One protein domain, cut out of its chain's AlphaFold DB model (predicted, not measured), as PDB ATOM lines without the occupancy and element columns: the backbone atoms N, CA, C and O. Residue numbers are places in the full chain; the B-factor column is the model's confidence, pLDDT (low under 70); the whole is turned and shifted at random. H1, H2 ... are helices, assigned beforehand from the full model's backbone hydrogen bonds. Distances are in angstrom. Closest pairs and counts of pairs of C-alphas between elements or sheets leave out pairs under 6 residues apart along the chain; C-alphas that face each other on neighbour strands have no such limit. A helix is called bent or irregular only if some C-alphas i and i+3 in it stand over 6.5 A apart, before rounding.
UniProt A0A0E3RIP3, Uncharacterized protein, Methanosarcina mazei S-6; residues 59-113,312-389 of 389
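Overview. This is residues 59 to 113 and 312 to 389 of the 389 residues of an uncharacterized protein of Methanosarcina mazei S-6 (UniProt A0A0E3RIP3). What is the main picture? The model is a rod built along one long helix, H1; the helical hairpin of H3 and H4 packs through H3 on its first part, H4 splays away, and short H2 is beside it farther on. H1, H3 and H4 make a loose up-and-down bundle, and residues 106 to 113 and 382 to 389 stick out. What is it made of? The printed part has 133 residues with four named helices, H1 to H4 in order, no named strand, and is all helix. It is extended, with a radius of gyration of the C-alphas of 22.8 A and spans of 84 by 29 by 17 A.

Arrangement. What touches the first helix? H1, residues 59 to 113, touches H2, residues 312 to 320, with residues 91 to 102 alone, opposite ways at a shallow tilt of 17 degrees; the closest C-alphas, of Ile 98 and Val 312, are 5.7 A apart. With residues 62 to 84 alone it touches H3, residues 324 to 348, opposite ways at a shallow tilt of 19 degrees; the closest C-alphas, of Ala 66 and Leu 342, are 4.6 A apart. Where is the last helix? H4, residues 353 to 386, touches H3 in a hairpin, with the closest C-alphas, of Gly 341 and Ile 367, 5.1 A apart. H4 is close to H1 but not clearly touching, and apart from H2. What of the backbones? Every O i to N i+4 pair is within hydrogen-bond range in H1 and H2, 18 of 21 in H3 and 28 of 30 in H4.

Along the chain. How long are the helices? H1 runs 78.4 A from C-alpha 59 at (20.627, 12.440, 4.549); H3 measures 35.1 A, and H4 47.7 A to C-alpha 386 at (37.492, -19.796, -15.248). Is H4 even? H4 is irregular, with C-alphas 358 and 361 7.5 A apart.

Size, cuts and confidence. Is the printed part cut? Residues 114 to 311 are not printed, and C-alphas 113 and 312 are 20.9 A apart. Where is confidence low? Residues 322 to 326 and 385 to 389 have pLDDT under 70.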
ATOM      1  N   ASN A  59      21.639  13.447   4.852       84.00
ATOM      2  CA  ASN A  59      20.627  12.440   4.549       84.00
ATOM      3  C   ASN A  59      20.820  11.850   3.156       84.00
ATOM      4  O   ASN A  59      20.716  10.637   2.986       84.00
ATOM      5  N   TRP A  60      21.179  12.685   2.176       86.06
ATOM      6  CA  TRP A  60      21.466  12.234   0.816       86.06
ATOM      7  C   TRP A  60      22.621  11.223   0.777       86.06
ATOM      8  O   TRP A  60      22.518  10.182   0.129       86.06
ATOM      9  N   PHE A  61      23.698  11.477   1.530       86.56
ATOM     10  CA  PHE A  61      24.845  10.567   1.599       86.56
ATOM     11  C   PHE A  61      24.444   9.191   2.142       86.56
ATOM     12  O   PHE A  61      24.752   8.162   1.532       86.56
ATOM     13  N   TYR A  62      23.745   9.163   3.278       87.75
ATOM     14  CA  TYR A  62      23.356   7.907   3.911       87.75
ATOM     15  C   TYR A  62      22.256   7.176   3.127       87.75
ATOM     16  O   TYR A  62      22.333   5.953   2.995       87.75
ATOM     17  N   SER A  63      21.288   7.888   2.530       87.25
ATOM     18  CA  SER A  63      20.224   7.260   1.733       87.25
ATOM     19  C   SER A  63      20.757   6.665   0.434       87.25
ATOM     20  O   SER A  63      20.429   5.525   0.111       87.25
ATOM     21  N   SER A  64      21.603   7.393  -0.303       87.56
ATOM     22  CA  SER A  64      22.218   6.875  -1.529       87.56
ATOM     23  C   SER A  64      23.146   5.700  -1.228       87.56
ATOM     24  O   SER A  64      23.117   4.702  -1.945       87.56
ATOM     25  N   SER A  65      23.898   5.757  -0.123       86.69
ATOM     26  CA  SER A  65      24.745   4.636   0.306       86.69
ATOM     27  C   SER A  65      23.927   3.383   0.634       86.69
ATOM     28  O   SER A  65      24.259   2.297   0.158       86.69
ATOM     29  N   ALA A  66      22.826   3.534   1.382       87.75
ATOM     30  CA  ALA A  66      21.926   2.429   1.705       87.75
ATOM     31  C   ALA A  66      21.279   1.823   0.447       87.75
ATOM     32  O   ALA A  66      21.214   0.602   0.321       87.75
ATOM     33  N   GLN A  67      20.848   2.656  -0.509       89.12
ATOM     34  CA  GLN A  67      20.275   2.202  -1.783       89.12
ATOM     35  C   GLN A  67      21.294   1.417  -2.622       89.12
ATOM     36  O   GLN A  67      20.976   0.344  -3.137       89.12
ATOM     37  N   CYS A  68      22.536   1.902  -2.717       87.44
ATOM     38  CA  CYS A  68      23.606   1.187  -3.410       87.44
ATOM     39  C   CYS A  68      23.936  -0.151  -2.730       87.44
ATOM     40  O   CYS A  68      24.072  -1.168  -3.412       87.44
ATOM     41  N   ALA A  69      24.022  -0.180  -1.397       87.56
ATOM     42  CA  ALA A  69      24.255  -1.418  -0.658       87.56
ATOM     43  C   ALA A  69      23.099  -2.418  -0.826       87.56
ATOM     44  O   ALA A  69      23.352  -3.606  -1.019       87.56
ATOM     45  N   ALA A  70      21.846  -1.945  -0.830       88.44
ATOM     46  CA  ALA A  70      20.665  -2.777  -1.068       88.44
ATOM     47  C   ALA A  70      20.721  -3.476  -2.433       88.44
ATOM     48  O   ALA A  70      20.462  -4.676  -2.519       88.44
ATOM     49  N   ALA A  71      21.107  -2.751  -3.488       89.12
ATOM     50  CA  ALA A  71      21.228  -3.307  -4.834       89.12
ATOM     51  C   ALA A  71      22.277  -4.434  -4.906       89.12
ATOM     52  O   ALA A  71      22.023  -5.486  -5.491       89.12
ATOM     53  N   ILE A  72      23.434  -4.246  -4.265       84.81
ATOM     54  CA  ILE A  72      24.508  -5.253  -4.222       84.81
ATOM     55  C   ILE A  72      24.070  -6.476  -3.428       84.81
ATOM     56  O   ILE A  72      24.262  -7.601  -3.886       84.81
ATOM     57  N   VAL A  73      23.453  -6.265  -2.260       88.31
ATOM     58  CA  VAL A  73      22.935  -7.363  -1.439       88.31
ATOM     59  C   VAL A  73      21.881  -8.155  -2.211       88.31
ATOM     60  O   VAL A  73      21.903  -9.382  -2.170       88.31
ATOM     61  N   GLY A  74      21.014  -7.481  -2.973       87.38
ATOM     62  CA  GLY A  74      20.035  -8.122  -3.850       87.38
ATOM     63  C   GLY A  74      20.678  -8.974  -4.948       87.38
ATOM     64  O   GLY A  74      20.321 -10.142  -5.102       87.38
ATOM     65  N   LEU A  75      21.663  -8.433  -5.672       86.38
ATOM     66  CA  LEU A  75      22.366  -9.158  -6.741       86.38
ATOM     67  C   LEU A  75      23.179 -10.347  -6.211       86.38
ATOM     68  O   LEU A  75      23.088 -11.449  -6.752       86.38
ATOM     69  N   MET A  76      23.949 -10.152  -5.139       83.31
ATOM     70  CA  MET A  76      24.711 -11.235  -4.511       83.31
ATOM     71  C   MET A  76      23.797 -12.278  -3.873       83.31
ATOM     72  O   MET A  76      24.078 -13.471  -3.964       83.31
ATOM     73  N   GLY A  77      22.693 -11.848  -3.259       85.56
ATOM     74  CA  GLY A  77      21.664 -12.739  -2.732       85.56
ATOM     75  C   GLY A  77      21.091 -13.626  -3.834       85.56
ATOM     76  O   GLY A  77      21.102 -14.847  -3.694       85.56
ATOM     77  N   ALA A  78      20.698 -13.037  -4.967       86.75
ATOM     78  CA  ALA A  78      20.231 -13.785  -6.132       86.75
ATOM     79  C   ALA A  78      21.288 -14.797  -6.616       86.75
ATOM     80  O   ALA A  78      20.997 -15.989  -6.709       86.75
ATOM     81  N   PHE A  79      22.539 -14.368  -6.808       84.25
ATOM     82  CA  PHE A  79      23.633 -15.255  -7.219       84.25
ATOM     83  C   PHE A  79      23.852 -16.433  -6.252       84.25
ATOM     84  O   PHE A  79      23.956 -17.584  -6.683       84.25
ATOM     85  N   LEU A  80      23.881 -16.172  -4.940       83.75
ATOM     86  CA  LEU A  80      24.061 -17.214  -3.926       83.75
ATOM     87  C   LEU A  80      22.879 -18.180  -3.879       83.75
ATOM     88  O   LEU A  80      23.098 -19.383  -3.749       83.75
ATOM     89  N   THR A  81      21.645 -17.687  -4.025       84.50
ATOM     90  CA  THR A  81      20.464 -18.561  -4.086       84.50
ATOM     91  C   THR A  81      20.499 -19.475  -5.308       84.50
ATOM     92  O   THR A  81      20.275 -20.675  -5.164       84.50
ATOM     93  N   THR A  82      20.877 -18.967  -6.487       84.88
ATOM     94  CA  THR A  82      21.069 -19.794  -7.688       84.88
ATOM     95  C   THR A  82      22.171 -20.833  -7.484       84.88
ATOM     96  O   THR A  82      21.975 -22.006  -7.804       84.88
ATOM     97  N   LYS A  83      23.312 -20.440  -6.900       81.62
ATOM     98  CA  LYS A  83      24.408 -21.369  -6.589       81.62
ATOM     99  C   LYS A  83      23.955 -22.470  -5.622       81.62
ATOM    100  O   LYS A  83      24.268 -23.632  -5.857       81.62
ATOM    101  N   LEU A  84      23.182 -22.125  -4.589       83.56
ATOM    102  CA  LEU A  84      22.634 -23.075  -3.617       83.56
ATOM    103  C   LEU A  84      21.676 -24.067  -4.285       83.56
ATOM    104  O   LEU A  84      21.800 -25.267  -4.060       83.56
ATOM    105  N   ILE A  85      20.761 -23.592  -5.136       84.56
ATOM    106  CA  ILE A  85      19.821 -24.454  -5.872       84.56
ATOM    107  C   ILE A  85      20.578 -25.440  -6.773       84.56
ATOM    108  O   ILE A  85      20.308 -26.640  -6.729       84.56
ATOM    109  N   ASN A  86      21.568 -24.959  -7.531       81.62
ATOM    110  CA  ASN A  86      22.372 -25.814  -8.407       81.62
ATOM    111  C   ASN A  86      23.200 -26.835  -7.613       81.62
ATOM    112  O   ASN A  86      23.254 -28.007  -7.978       81.62
ATOM    113  N   GLN A  87      23.811 -26.415  -6.500       82.00
ATOM    114  CA  GLN A  87      24.552 -27.320  -5.619       82.00
ATOM    115  C   GLN A  87      23.645 -28.373  -4.990       82.00
ATOM    116  O   GLN A  87      24.027 -29.536  -4.940       82.00
ATOM    117  N   LYS A  88      22.438 -27.993  -4.555       84.50
ATOM    118  CA  LYS A  88      21.458 -28.936  -4.016       84.50
ATOM    119  C   LYS A  88      21.098 -30.004  -5.047       84.50
ATOM    120  O   LYS A  88      21.165 -31.182  -4.729       84.50
ATOM    121  N   SER A  89      20.806 -29.600  -6.284       84.31
ATOM    122  CA  SER A  89      20.518 -30.545  -7.371       84.31
ATOM    123  C   SER A  89      21.670 -31.528  -7.606       84.31
ATOM    124  O   SER A  89      21.430 -32.715  -7.805       84.31
ATOM    125  N   LEU A  90      22.917 -31.048  -7.575       84.06
ATOM    126  CA  LEU A  90      24.101 -31.890  -7.756       84.06
ATOM    127  C   LEU A  90      24.321 -32.840  -6.571       84.06
ATOM    128  O   LEU A  90      24.656 -34.004  -6.771       84.06
ATOM    129  N   ILE A  91      24.099 -32.369  -5.343       85.44
ATOM    130  CA  ILE A  91      24.166 -33.186  -4.126       85.44
ATOM    131  C   ILE A  91      23.102 -34.285  -4.154       85.44
ATOM    132  O   ILE A  91      23.423 -35.432  -3.852       85.44
ATOM    133  N   ASP A  92      21.866 -33.955  -4.527       87.06
ATOM    134  CA  ASP A  92      20.766 -34.918  -4.616       87.06
ATOM    135  C   ASP A  92      21.055 -35.969  -5.703       87.06
ATOM    136  O   ASP A  92      20.888 -37.167  -5.472       87.06
ATOM    137  N   GLN A  93      21.577 -35.545  -6.860       89.69
ATOM    138  CA  GLN A  93      22.021 -36.458  -7.916       89.69
ATOM    139  C   GLN A  93      23.136 -37.395  -7.427       89.69
ATOM    140  O   GLN A  93      23.034 -38.605  -7.615       89.69
ATOM    141  N   LEU A  94      24.172 -36.863  -6.769       89.31
ATOM    142  CA  LEU A  94      25.269 -37.667  -6.224       89.31
ATOM    143  C   LEU A  94      24.778 -38.667  -5.171       89.31
ATOM    144  O   LEU A  94      25.202 -39.819  -5.197       89.31
ATOM    145  N   HIS A  95      23.873 -38.265  -4.274       90.25
ATOM    146  CA  HIS A  95      23.283 -39.177  -3.288       90.25
ATOM    147  C   HIS A  95      22.505 -40.312  -3.954       90.25
ATOM    148  O   HIS A  95      22.660 -41.467  -3.555       90.25
ATOM    149  N   ASN A  96      21.705 -39.999  -4.977       93.38
ATOM    150  CA  ASN A  96      20.961 -41.005  -5.731       93.38
ATOM    151  C   ASN A  96      21.910 -41.978  -6.446       93.38
ATOM    152  O   ASN A  96      21.756 -43.188  -6.301       93.38
ATOM    153  N   GLU A  97      22.937 -41.468  -7.133       93.12
ATOM    154  CA  GLU A  97      23.952 -42.298  -7.794       93.12
ATOM    155  C   GLU A  97      24.686 -43.202  -6.788       93.12
ATOM    156  O   GLU A  97      24.798 -44.407  -7.007       93.12
ATOM    157  N   ILE A  98      25.141 -42.656  -5.653       93.44
ATOM    158  CA  ILE A  98      25.804 -43.429  -4.588       93.44
ATOM    159  C   ILE A  98      24.877 -44.525  -4.055       93.44
ATOM    160  O   ILE A  98      25.310 -45.666  -3.885       93.44
ATOM    161  N   SER A  99      23.611 -44.196  -3.796       94.88
ATOM    162  CA  SER A  99      22.611 -45.157  -3.323       94.88
ATOM    163  C   SER A  99      22.398 -46.290  -4.332       94.88
ATOM    164  O   SER A  99      22.379 -47.462  -3.951       94.88
ATOM    165  N   ASP A 100      22.298 -45.967  -5.622       95.25
ATOM    166  CA  ASP A 100      22.141 -46.958  -6.687       95.25
ATOM    167  C   ASP A 100      23.362 -47.878  -6.798       95.25
ATOM    168  O   ASP A 100      23.206 -49.100  -6.905       95.25
ATOM    169  N   TYR A 101      24.579 -47.333  -6.723       94.19
ATOM    170  CA  TYR A 101      25.798 -48.145  -6.743       94.19
ATOM    171  C   TYR A 101      25.932 -49.024  -5.496       94.19
ATOM    172  O   TYR A 101      26.259 -50.203  -5.630       94.19
ATOM    173  N   LYS A 102      25.609 -48.513  -4.301       95.31
ATOM    174  CA  LYS A 102      25.576 -49.320  -3.067       95.31
ATOM    175  C   LYS A 102      24.584 -50.476  -3.185       95.31
ATOM    176  O   LYS A 102      24.942 -51.619  -2.917       95.31
ATOM    177  N   ARG A 103      23.387 -50.216  -3.716       95.31
ATOM    178  CA  ARG A 103      22.398 -51.267  -3.989       95.31
ATOM    179  C   ARG A 103      22.921 -52.316  -4.975       95.31
ATOM    180  O   ARG A 103      22.678 -53.505  -4.778       95.31
ATOM    181  N   ARG A 104      23.631 -51.910  -6.034       93.69
ATOM    182  CA  ARG A 104      24.255 -52.853  -6.984       93.69
ATOM    183  C   ARG A 104      25.323 -53.713  -6.313       93.69
ATOM    184  O   ARG A 104      25.322 -54.922  -6.529       93.69
ATOM    185  N   ILE A 105      26.174 -53.116  -5.476       94.38
ATOM    186  CA  ILE A 105      27.172 -53.839  -4.676       94.38
ATOM    187  C   ILE A 105      26.486 -54.891  -3.799       94.38
ATOM    188  O   ILE A 105      26.910 -56.048  -3.801       94.38
ATOM    189  N   ASP A 106      25.402 -54.531  -3.110       94.94
ATOM    190  CA  ASP A 106      24.662 -55.458  -2.249       94.94
ATOM    191  C   ASP A 106      24.050 -56.619  -3.044       94.94
ATOM    192  O   ASP A 106      24.201 -57.780  -2.661       94.94
ATOM    193  N   LEU A 107      23.415 -56.331  -4.185       93.88
ATOM    194  CA  LEU A 107      22.831 -57.353  -5.062       93.88
ATOM    195  C   LEU A 107      23.890 -58.327  -5.588       93.88
ATOM    196  O   LEU A 107      23.690 -59.542  -5.559       93.88
ATOM    197  N   ILE A 108      25.024 -57.804  -6.054       92.62
ATOM    198  CA  ILE A 108      26.142 -58.614  -6.539       92.62
ATOM    199  C   ILE A 108      26.699 -59.470  -5.398       92.62
ATOM    200  O   ILE A 108      26.873 -60.675  -5.567       92.62
ATOM    201  N   THR A 109      26.895 -58.886  -4.215       93.19
ATOM    202  CA  THR A 109      27.389 -59.598  -3.027       93.19
ATOM    203  C   THR A 109      26.454 -60.742  -2.629       93.19
ATOM    204  O   THR A 109      26.914 -61.862  -2.405       93.19
ATOM    205  N   GLN A 110      25.139 -60.503  -2.606       93.31
ATOM    206  CA  GLN A 110      24.137 -61.531  -2.304       93.31
ATOM    207  C   GLN A 110      24.127 -62.663  -3.338       93.31
ATOM    208  O   GLN A 110      23.981 -63.824  -2.964       93.31
ATOM    209  N   GLN A 111      24.314 -62.351  -4.624       91.00
ATOM    210  CA  GLN A 111      24.375 -63.358  -5.688       91.00
ATOM    211  C   GLN A 111      25.658 -64.197  -5.647       91.00
ATOM    212  O   GLN A 111      25.626 -65.383  -5.979       91.00
ATOM    213  N   ILE A 112      26.787 -63.585  -5.285       92.88
ATOM    214  CA  ILE A 112      28.081 -64.269  -5.234       92.88
ATOM    215  C   ILE A 112      28.203 -65.144  -3.983       92.88
ATOM    216  O   ILE A 112      28.771 -66.228  -4.071       92.88
ATOM    217  N   LYS A 113      27.676 -64.704  -2.833       93.19
ATOM    218  CA  LYS A 113      27.832 -65.393  -1.541       93.19
ATOM    219  C   LYS A 113      27.583 -66.913  -1.594       93.19
ATOM    220  O   LYS A 113      28.501 -67.645  -1.231       93.19
ATOM    221  N   VAL A 312      31.903 -45.480  -5.903       94.31
ATOM    222  CA  VAL A 312      31.278 -44.971  -4.673       94.31
ATOM    223  C   VAL A 312      32.263 -44.105  -3.894       94.31
ATOM    224  O   VAL A 312      31.921 -42.973  -3.562       94.31
ATOM    225  N   ALA A 313      33.492 -44.576  -3.678       92.31
ATOM    226  CA  ALA A 313      34.521 -43.821  -2.967       92.31
ATOM    227  C   ALA A 313      34.850 -42.491  -3.669       92.31
ATOM    228  O   ALA A 313      34.943 -41.441  -3.032       92.31
ATOM    229  N   SER A 314      34.969 -42.507  -4.999       91.31
ATOM    230  CA  SER A 314      35.186 -41.300  -5.803       91.31
ATOM    231  C   SER A 314      34.037 -40.294  -5.654       91.31
ATOM    232  O   SER A 314      34.264 -39.105  -5.417       91.31
ATOM    233  N   LYS A 315      32.788 -40.764  -5.718       89.44
ATOM    234  CA  LYS A 315      31.585 -39.926  -5.594       89.44
ATOM    235  C   LYS A 315      31.389 -39.392  -4.172       89.44
ATOM    236  O   LYS A 315      31.018 -38.231  -4.009       89.44
ATOM    237  N   GLU A 316      31.692 -40.184  -3.147       89.31
ATOM    238  CA  GLU A 316      31.702 -39.735  -1.748       89.31
ATOM    239  C   GLU A 316      32.762 -38.645  -1.522       89.31
ATOM    240  O   GLU A 316      32.473 -37.622  -0.899       89.31
ATOM    241  N   ASN A 317      33.947 -38.781  -2.124       86.12
ATOM    242  CA  ASN A 317      34.964 -37.727  -2.106       86.12
ATOM    243  C   ASN A 317      34.492 -36.443  -2.813       86.12
ATOM    244  O   ASN A 317      34.764 -35.343  -2.330       86.12
ATOM    245  N   MET A 318      33.753 -36.553  -3.925       82.38
ATOM    246  CA  MET A 318      33.130 -35.390  -4.577       82.38
ATOM    247  C   MET A 318      32.086 -34.709  -3.684       82.38
ATOM    248  O   MET A 318      31.968 -33.486  -3.715       82.38
ATOM    249  N   LEU A 319      31.354 -35.474  -2.869       81.00
ATOM    250  CA  LEU A 319      30.386 -34.938  -1.913       81.00
ATOM    251  C   LEU A 319      31.080 -34.148  -0.793       81.00
ATOM    252  O   LEU A 319      30.666 -33.033  -0.477       81.00
ATOM    253  N   ILE A 320      32.159 -34.698  -0.231       77.81
ATOM    254  CA  ILE A 320      32.947 -34.063   0.839       77.81
ATOM    255  C   ILE A 320      33.618 -32.780   0.335       77.81
ATOM    256  O   ILE A 320      33.613 -31.762   1.025       77.81
ATOM    257  N   ASN A 321      34.143 -32.815  -0.891       70.31
ATOM    258  CA  ASN A 321      34.788 -31.670  -1.532       70.31
ATOM    259  C   ASN A 321      33.802 -30.735  -2.245       70.31
ATOM    260  O   ASN A 321      34.231 -29.777  -2.894       70.31
ATOM    261  N   SER A 322      32.492 -30.988  -2.155       65.50
ATOM    262  CA  SER A 322      31.501 -30.070  -2.708       65.50
ATOM    263  C   SER A 322      31.630 -28.718  -1.997       65.50
ATOM    264  O   SER A 322      31.834 -28.647  -0.788       65.50
ATOM    265  N   ASP A 323      31.570 -27.631  -2.771       64.56
ATOM    266  CA  ASP A 323      31.938 -26.244  -2.428       64.56
ATOM    267  C   ASP A 323      31.108 -25.584  -1.282       64.56
ATOM    268  O   ASP A 323      30.968 -24.359  -1.222       64.56
ATOM    269  N   ILE A 324      30.556 -26.357  -0.343       63.91
ATOM    270  CA  ILE A 324      29.740 -25.944   0.810       63.91
ATOM    271  C   ILE A 324      30.486 -24.929   1.689       63.91
ATOM    272  O   ILE A 324      29.900 -23.942   2.144       63.91
ATOM    273  N   MET A 325      31.796 -25.109   1.889       60.38
ATOM    274  CA  MET A 325      32.597 -24.188   2.704       60.38
ATOM    275  C   MET A 325      32.756 -22.806   2.043       60.38
ATOM    276  O   MET A 325      32.757 -21.788   2.737       60.38
ATOM    277  N   SER A 326      32.790 -22.750   0.704       69.81
ATOM    278  CA  SER A 326      32.781 -21.483  -0.046       69.81
ATOM    279  C   SER A 326      31.439 -20.755   0.091       69.81
ATOM    280  O   SER A 326      31.409 -19.544   0.308       69.81
ATOM    281  N   LEU A 327      30.321 -21.493   0.050       74.94
ATOM    282  CA  LEU A 327      28.978 -20.923   0.165       74.94
ATOM    283  C   LEU A 327      28.762 -20.297   1.549       74.94
ATOM    284  O   LEU A 327      28.276 -19.171   1.643       74.94
ATOM    285  N   LYS A 328      29.183 -20.991   2.618       78.00
ATOM    286  CA  LYS A 328      29.108 -20.483   3.998       78.00
ATOM    287  C   LYS A 328      29.875 -19.170   4.164       78.00
ATOM    288  O   LYS A 328      29.345 -18.226   4.748       78.00
ATOM    289  N   ASN A 329      31.096 -19.098   3.633       79.50
ATOM    290  CA  ASN A 329      31.920 -17.891   3.711       79.50
ATOM    291  C   ASN A 329      31.297 -16.727   2.932       79.50
ATOM    292  O   ASN A 329      31.263 -15.608   3.437       79.50
ATOM    293  N   ASN A 330      30.746 -16.993   1.745       82.25
ATOM    294  CA  ASN A 330      30.103 -15.959   0.934       82.25
ATOM    295  C   ASN A 330      28.807 -15.439   1.579       82.25
ATOM    296  O   ASN A 330      28.529 -14.244   1.513       82.25
ATOM    297  N   LEU A 331      28.047 -16.304   2.259       84.75
ATOM    298  CA  LEU A 331      26.838 -15.915   2.990       84.75
ATOM    299  C   LEU A 331      27.171 -15.074   4.233       84.75
ATOM    300  O   LEU A 331      26.527 -14.054   4.476       84.75
ATOM    301  N   LEU A 332      28.213 -15.447   4.982       85.94
ATOM    302  CA  LEU A 332      28.698 -14.663   6.125       85.94
ATOM    303  C   LEU A 332      29.211 -13.284   5.691       85.94
ATOM    304  O   LEU A 332      28.918 -12.277   6.331       85.94
ATOM    305  N   LEU A 333      29.932 -13.224   4.575       85.56
ATOM    306  CA  LEU A 333      30.438 -11.981   4.002       85.56
ATOM    307  C   LEU A 333      29.303 -11.065   3.532       85.56
ATOM    308  O   LEU A 333      29.326  -9.868   3.817       85.56
ATOM    309  N   LEU A 334      28.276 -11.632   2.889       86.94
ATOM    310  CA  LEU A 334      27.066 -10.900   2.517       86.94
ATOM    311  C   LEU A 334      26.339 -10.344   3.752       86.94
ATOM    312  O   LEU A 334      25.889  -9.199   3.736       86.94
ATOM    313  N   PHE A 335      26.258 -11.123   4.832       88.19
ATOM    314  CA  PHE A 335      25.641 -10.695   6.089       88.19
ATOM    315  C   PHE A 335      26.403  -9.533   6.743       88.19
ATOM    316  O   PHE A 335      25.802  -8.515   7.090       88.19
ATOM    317  N   VAL A 336      27.732  -9.641   6.850       86.88
ATOM    318  CA  VAL A 336      28.589  -8.570   7.390       86.88
ATOM    319  C   VAL A 336      28.481  -7.304   6.540       86.88
ATOM    320  O   VAL A 336      28.352  -6.206   7.082       86.88
ATOM    321  N   PHE A 337      28.467  -7.437   5.212       87.94
ATOM    322  CA  PHE A 337      28.274  -6.293   4.328       87.94
ATOM    323  C   PHE A 337      26.878  -5.682   4.448       87.94
ATOM    324  O   PHE A 337      26.750  -4.466   4.411       87.94
ATOM    325  N   SER A 338      25.829  -6.484   4.630       88.56
ATOM    326  CA  SER A 338      24.481  -5.960   4.861       88.56
ATOM    327  C   SER A 338      24.427  -5.114   6.140       88.56
ATOM    328  O   SER A 338      23.911  -3.996   6.118       88.56
ATOM    329  N   LEU A 339      25.049  -5.577   7.232       87.19
ATOM    330  CA  LEU A 339      25.152  -4.812   8.482       87.19
ATOM    331  C   LEU A 339      25.889  -3.475   8.297       87.19
ATOM    332  O   LEU A 339      25.399  -2.436   8.736       87.19
ATOM    333  N   LEU A 340      27.040  -3.486   7.623       87.44
ATOM    334  CA  LEU A 340      27.891  -2.298   7.469       87.44
ATOM    335  C   LEU A 340      27.450  -1.350   6.346       87.44
ATOM    336  O   LEU A 340      27.639  -0.142   6.446       87.44
ATOM    337  N   GLY A 341      26.902  -1.884   5.259       84.81
ATOM    338  CA  GLY A 341      26.561  -1.140   4.049       84.81
ATOM    339  C   GLY A 341      25.115  -0.660   4.014       84.81
ATOM    340  O   GLY A 341      24.848   0.418   3.494       84.81
ATOM    341  N   LEU A 342      24.180  -1.439   4.564       86.69
ATOM    342  CA  LEU A 342      22.750  -1.130   4.526       86.69
ATOM    343  C   LEU A 342      22.254  -0.623   5.881       86.69
ATOM    344  O   LEU A 342      21.750   0.495   5.973       86.69
ATOM    345  N   PHE A 343      22.433  -1.415   6.940       88.31
ATOM    346  CA  PHE A 343      21.877  -1.086   8.254       88.31
ATOM    347  C   PHE A 343      22.602   0.072   8.941       88.31
ATOM    348  O   PHE A 343      21.942   0.899   9.563       88.31
ATOM    349  N   LEU A 344      23.926   0.185   8.805       88.50
ATOM    350  CA  LEU A 344      24.682   1.283   9.411       88.50
ATOM    351  C   LEU A 344      24.291   2.665   8.834       88.50
ATOM    352  O   LEU A 344      24.013   3.557   9.635       88.50
ATOM    353  N   PRO A 345      24.182   2.883   7.506       87.19
ATOM    354  CA  PRO A 345      23.668   4.151   6.975       87.19
ATOM    355  C   PRO A 345      22.212   4.433   7.350       87.19
ATOM    356  O   PRO A 345      21.884   5.567   7.687       87.19
ATOM    357  N   LEU A 346      21.352   3.408   7.349       88.25
ATOM    358  CA  LEU A 346      19.961   3.530   7.803       88.25
ATOM    359  C   LEU A 346      19.869   3.929   9.280       88.25
ATOM    360  O   LEU A 346      19.035   4.750   9.641       88.25
ATOM    361  N   PHE A 347      20.743   3.384  10.124       88.69
ATOM    362  CA  PHE A 347      20.831   3.759  11.531       88.69
ATOM    363  C   PHE A 347      21.333   5.197  11.701       88.69
ATOM    364  O   PHE A 347      20.771   5.947  12.493       88.69
ATOM    365  N   MET A 348      22.342   5.610  10.927       87.75
ATOM    366  CA  MET A 348      22.862   6.982  10.968       87.75
ATOM    367  C   MET A 348      21.806   8.023  10.573       87.75
ATOM    368  O   MET A 348      21.816   9.114  11.133       87.75
ATOM    369  N   LEU A 349      20.862   7.678   9.687       87.50
ATOM    370  CA  LEU A 349      19.720   8.535   9.329       87.50
ATOM    371  C   LEU A 349      18.751   8.810  10.491       87.50
ATOM    372  O   LEU A 349      17.984   9.765  10.413       87.50
ATOM    373  N   LEU A 350      18.764   7.997  11.553       88.88
ATOM    374  CA  LEU A 350      17.910   8.185  12.733       88.88
ATOM    375  C   LEU A 350      18.525   9.127  13.782       88.88
ATOM    376  O   LEU A 350      17.867   9.439  14.773       88.88
ATOM    377  N   LEU A 351      19.786   9.533  13.608       88.38
ATOM    378  CA  LEU A 351      20.528  10.357  14.566       88.38
ATOM    379  C   LEU A 351      20.420  11.849  14.230       88.38
ATOM    380  O   LEU A 351      20.036  12.227  13.132       88.38
ATOM    381  N   ASP A 352      20.810  12.723  15.155       88.00
ATOM    382  CA  ASP A 352      20.789  14.166  14.901       88.00
ATOM    383  C   ASP A 352      21.836  14.603  13.856       88.00
ATOM    384  O   ASP A 352      22.900  13.993  13.705       88.00
ATOM    385  N   TYR A 353      21.563  15.721  13.175       84.19
ATOM    386  CA  TYR A 353      22.396  16.293  12.103       84.19
ATOM    387  C   TYR A 353      23.883  16.444  12.476       84.19
ATOM    388  O   TYR A 353      24.772  16.143  11.678       84.19
ATOM    389  N   GLU A 354      24.172  16.883  13.703       84.75
ATOM    390  CA  GLU A 354      25.546  17.075  14.182       84.75
ATOM    391  C   GLU A 354      26.306  15.742  14.287       84.75
ATOM    392  O   GLU A 354      27.449  15.616  13.837       84.75
ATOM    393  N   THR A 355      25.630  14.707  14.787       85.50
ATOM    394  CA  THR A 355      26.157  13.341  14.881       85.50
ATOM    395  C   THR A 355      26.375  12.747  13.491       85.50
ATOM    396  O   THR A 355      27.439  12.184  13.212       85.50
ATOM    397  N   MET A 356      25.415  12.942  12.583       85.44
ATOM    398  CA  MET A 356      25.509  12.502  11.191       85.44
ATOM    399  C   MET A 356      26.747  13.058  10.478       85.44
ATOM    400  O   MET A 356      27.427  12.315   9.768       85.44
ATOM    401  N   ILE A 357      27.065  14.342  10.661       85.12
ATOM    402  CA  ILE A 357      28.242  14.966  10.039       85.12
ATOM    403  C   ILE A 357      29.537  14.468  10.676       85.12
ATOM    404  O   ILE A 357      30.478  14.132   9.951       85.12
ATOM    405  N   LYS A 358      29.578  14.373  12.011       88.06
ATOM    406  CA  LYS A 358      30.765  13.941  12.761       88.06
ATOM    407  C   LYS A 358      31.240  12.547  12.350       88.06
ATOM    408  O   LYS A 358      32.440  12.331  12.191       88.06
ATOM    409  N   TYR A 359      30.312  11.611  12.145       87.94
ATOM    410  CA  TYR A 359      30.639  10.220  11.815       87.94
ATOM    411  C   TYR A 359      30.652   9.907  10.313       87.94
ATOM    412  O   TYR A 359      31.040   8.803   9.933       87.94
ATOM    413  N   ARG A 360      30.329  10.872   9.440       85.25
ATOM    414  CA  ARG A 360      30.257  10.675   7.981       85.25
ATOM    415  C   ARG A 360      31.515  10.048   7.385       85.25
ATOM    416  O   ARG A 360      31.416   9.123   6.585       85.25
ATOM    417  N   GLY A 361      32.692  10.534   7.781       85.75
ATOM    418  CA  GLY A 361      33.969  10.009   7.289       85.75
ATOM    419  C   GLY A 361      34.183   8.547   7.681       85.75
ATOM    420  O   GLY A 361      34.508   7.723   6.831       85.75
ATOM    421  N   VAL A 362      33.926   8.205   8.947       87.06
ATOM    422  CA  VAL A 362      34.053   6.830   9.457       87.06
ATOM    423  C   VAL A 362      33.085   5.897   8.734       87.06
ATOM    424  O   VAL A 362      33.491   4.837   8.262       87.06
ATOM    425  N   THR A 363      31.827   6.315   8.576       85.81
ATOM    426  CA  THR A 363      30.816   5.525   7.868       85.81
ATOM    427  C   THR A 363      31.192   5.313   6.400       85.81
ATOM    428  O   THR A 363      31.089   4.194   5.907       85.81
ATOM    429  N   PHE A 364      31.715   6.337   5.714       86.75
ATOM    430  CA  PHE A 364      32.228   6.192   4.347       86.75
ATOM    431  C   PHE A 364      33.349   5.149   4.252       86.75
ATOM    432  O   PHE A 364      33.283   4.259   3.404       86.75
ATOM    433  N   PHE A 365      34.349   5.214   5.138       87.62
ATOM    434  CA  PHE A 365      35.454   4.253   5.139       87.62
ATOM    435  C   PHE A 365      34.983   2.818   5.394       87.62
ATOM    436  O   PHE A 365      35.459   1.902   4.725       87.62
ATOM    437  N   LEU A 366      34.029   2.612   6.308       86.19
ATOM    438  CA  LEU A 366      33.473   1.285   6.591       86.19
ATOM    439  C   LEU A 366      32.712   0.704   5.392       86.19
ATOM    440  O   LEU A 366      32.909  -0.462   5.049       86.19
ATOM    441  N   ILE A 367      31.896   1.519   4.714       86.12
ATOM    442  CA  ILE A 367      31.164   1.098   3.509       86.12
ATOM    443  C   ILE A 367      32.140   0.776   2.376       86.12
ATOM    444  O   ILE A 367      32.004  -0.258   1.719       86.12
ATOM    445  N   PHE A 368      33.140   1.634   2.163       86.00
ATOM    446  CA  PHE A 368      34.144   1.450   1.119       86.00
ATOM    447  C   PHE A 368      34.999   0.196   1.354       86.00
ATOM    448  O   PHE A 368      35.238  -0.576   0.424       86.00
ATOM    449  N   ALA A 369      35.401  -0.059   2.603       86.00
ATOM    450  CA  ALA A 369      36.107  -1.281   2.977       86.00
ATOM    451  C   ALA A 369      35.249  -2.532   2.719       86.00
ATOM    452  O   ALA A 369      35.739  -3.502   2.142       86.00
ATOM    453  N   GLY A 370      33.959  -2.491   3.075       83.88
ATOM    454  CA  GLY A 370      33.014  -3.567   2.762       83.88
ATOM    455  C   GLY A 370      32.872  -3.811   1.254       83.88
ATOM    456  O   GLY A 370      32.851  -4.958   0.808       83.88
ATOM    457  N   TRP A 371      32.854  -2.737   0.462       83.38
ATOM    458  CA  TRP A 371      32.818  -2.791  -1.001       83.38
ATOM    459  C   TRP A 371      34.043  -3.490  -1.594       83.38
ATOM    460  O   TRP A 371      33.900  -4.402  -2.409       83.38
ATOM    461  N   LEU A 372      35.246  -3.101  -1.164       85.44
ATOM    462  CA  LEU A 372      36.490  -3.738  -1.609       85.44
ATOM    463  C   LEU A 372      36.513  -5.232  -1.281       85.44
ATOM    464  O   LEU A 372      36.955  -6.038  -2.099       85.44
ATOM    465  N   LEU A 373      35.999  -5.603  -0.108       83.81
ATOM    466  CA  LEU A 373      35.944  -6.985   0.354       83.81
ATOM    467  C   LEU A 373      35.017  -7.835  -0.539       83.81
ATOM    468  O   LEU A 373      35.400  -8.928  -0.960       83.81
ATOM    469  N   ILE A 374      33.847  -7.304  -0.912       82.69
ATOM    470  CA  ILE A 374      32.940  -7.950  -1.874       82.69
ATOM    471  C   ILE A 374      33.588  -8.101  -3.246       82.69
ATOM    472  O   ILE A 374      33.558  -9.190  -3.815       82.69
ATOM    473  N   VAL A 375      34.174  -7.029  -3.783       82.31
ATOM    474  CA  VAL A 375      34.783  -7.055  -5.122       82.31
ATOM    475  C   VAL A 375      35.931  -8.059  -5.169       82.31
ATOM    476  O   VAL A 375      36.048  -8.817  -6.131       82.31
ATOM    477  N   PHE A 376      36.753  -8.110  -4.119       83.44
ATOM    478  CA  PHE A 376      37.823  -9.091  -4.010       83.44
ATOM    479  C   PHE A 376      37.277 -10.523  -3.978       83.44
ATOM    480  O   PHE A 376      37.746 -11.367  -4.740       83.44
ATOM    481  N   ASN A 377      36.251 -10.791  -3.165       80.25
ATOM    482  CA  ASN A 377      35.635 -12.116  -3.099       80.25
ATOM    483  C   ASN A 377      35.016 -12.521  -4.453       80.25
ATOM    484  O   ASN A 377      35.339 -13.589  -4.974       80.25
ATOM    485  N   LEU A 378      34.233 -11.642  -5.085       76.81
ATOM    486  CA  LEU A 378      33.655 -11.895  -6.408       76.81
ATOM    487  C   LEU A 378      34.733 -12.174  -7.455       76.81
ATOM    488  O   LEU A 378      34.602 -13.123  -8.223       76.81
ATOM    489  N   LYS A 379      35.826 -11.402  -7.455       81.50
ATOM    490  CA  LYS A 379      36.967 -11.656  -8.341       81.50
ATOM    491  C   LYS A 379      37.542 -13.053  -8.112       81.50
ATOM    492  O   LYS A 379      37.759 -13.767  -9.085       81.50
ATOM    493  N   THR A 380      37.774 -13.452  -6.858       79.00
ATOM    494  CA  THR A 380      38.307 -14.792  -6.555       79.00
ATOM    495  C   THR A 380      37.361 -15.907  -6.992       79.00
ATOM    496  O   THR A 380      37.817 -16.932  -7.491       79.00
ATOM    497  N   GLU A 381      36.053 -15.705  -6.856       72.56
ATOM    498  CA  GLU A 381      35.053 -16.705  -7.219       72.56
ATOM    499  C   GLU A 381      34.896 -16.835  -8.740       72.56
ATOM    500  O   GLU A 381      34.838 -17.944  -9.264       72.56
ATOM    501  N   ILE A 382      34.906 -15.709  -9.462       74.94
ATOM    502  CA  ILE A 382      34.911 -15.686 -10.930       74.94
ATOM    503  C   ILE A 382      36.168 -16.376 -11.461       74.94
ATOM    504  O   ILE A 382      36.081 -17.184 -12.378       74.94
ATOM    505  N   TRP A 383      37.331 -16.109 -10.864       76.81
ATOM    506  CA  TRP A 383      38.588 -16.713 -11.305       76.81
ATOM    507  C   TRP A 383      38.589 -18.240 -11.134       76.81
ATOM    508  O   TRP A 383      38.945 -18.958 -12.061       76.81
ATOM    509  N   LYS A 384      38.047 -18.752 -10.019       72.19
ATOM    510  CA  LYS A 384      37.846 -20.200  -9.814       72.19
ATOM    511  C   LYS A 384      36.908 -20.849 -10.835       72.19
ATOM    512  O   LYS A 384      37.047 -22.038 -11.103       72.19
ATOM    513  N   LEU A 385      35.923 -20.110 -11.350       66.19
ATOM    514  CA  LEU A 385      35.032 -20.607 -12.401       66.19
ATOM    515  C   LEU A 385      35.739 -20.677 -13.760       66.19
ATOM    516  O   LEU A 385      35.423 -21.564 -14.544       66.19
ATOM    517  N   PHE A 386      36.692 -19.777 -14.023       68.06
ATOM    518  CA  PHE A 386      37.492 -19.796 -15.248       68.06
ATOM    519  C   PHE A 386      38.592 -20.863 -15.234       68.06
ATOM    520  O   PHE A 386      38.809 -21.469 -16.270       68.06
ATOM    521  N   ASP A 387      39.219 -21.146 -14.089       58.16
ATOM    522  CA  ASP A 387      40.252 -22.195 -13.976       58.16
ATOM    523  C   ASP A 387      39.692 -23.635 -14.008       58.16
ATOM    524  O   ASP A 387      40.452 -24.595 -14.125       58.16
ATOM    525  N   LYS A 388      38.372 -23.814 -13.854       50.38
ATOM    526  CA  LYS A 388      37.698 -25.130 -13.907       50.38
ATOM    527  C   LYS A 388      37.189 -25.512 -15.311       50.38
ATOM    528  O   LYS A 388      36.684 -26.626 -15.453       50.38
ATOM    529  N   ASN A 389      37.313 -24.625 -16.302       39.31
ATOM    530  CA  ASN A 389      37.055 -24.882 -17.728       39.31
ATOM    531  C   ASN A 389      38.377 -24.911 -18.493       39.31
ATOM    532  O   ASN A 389      38.434 -25.639 -19.509       39.31
TER     533      ASN A 389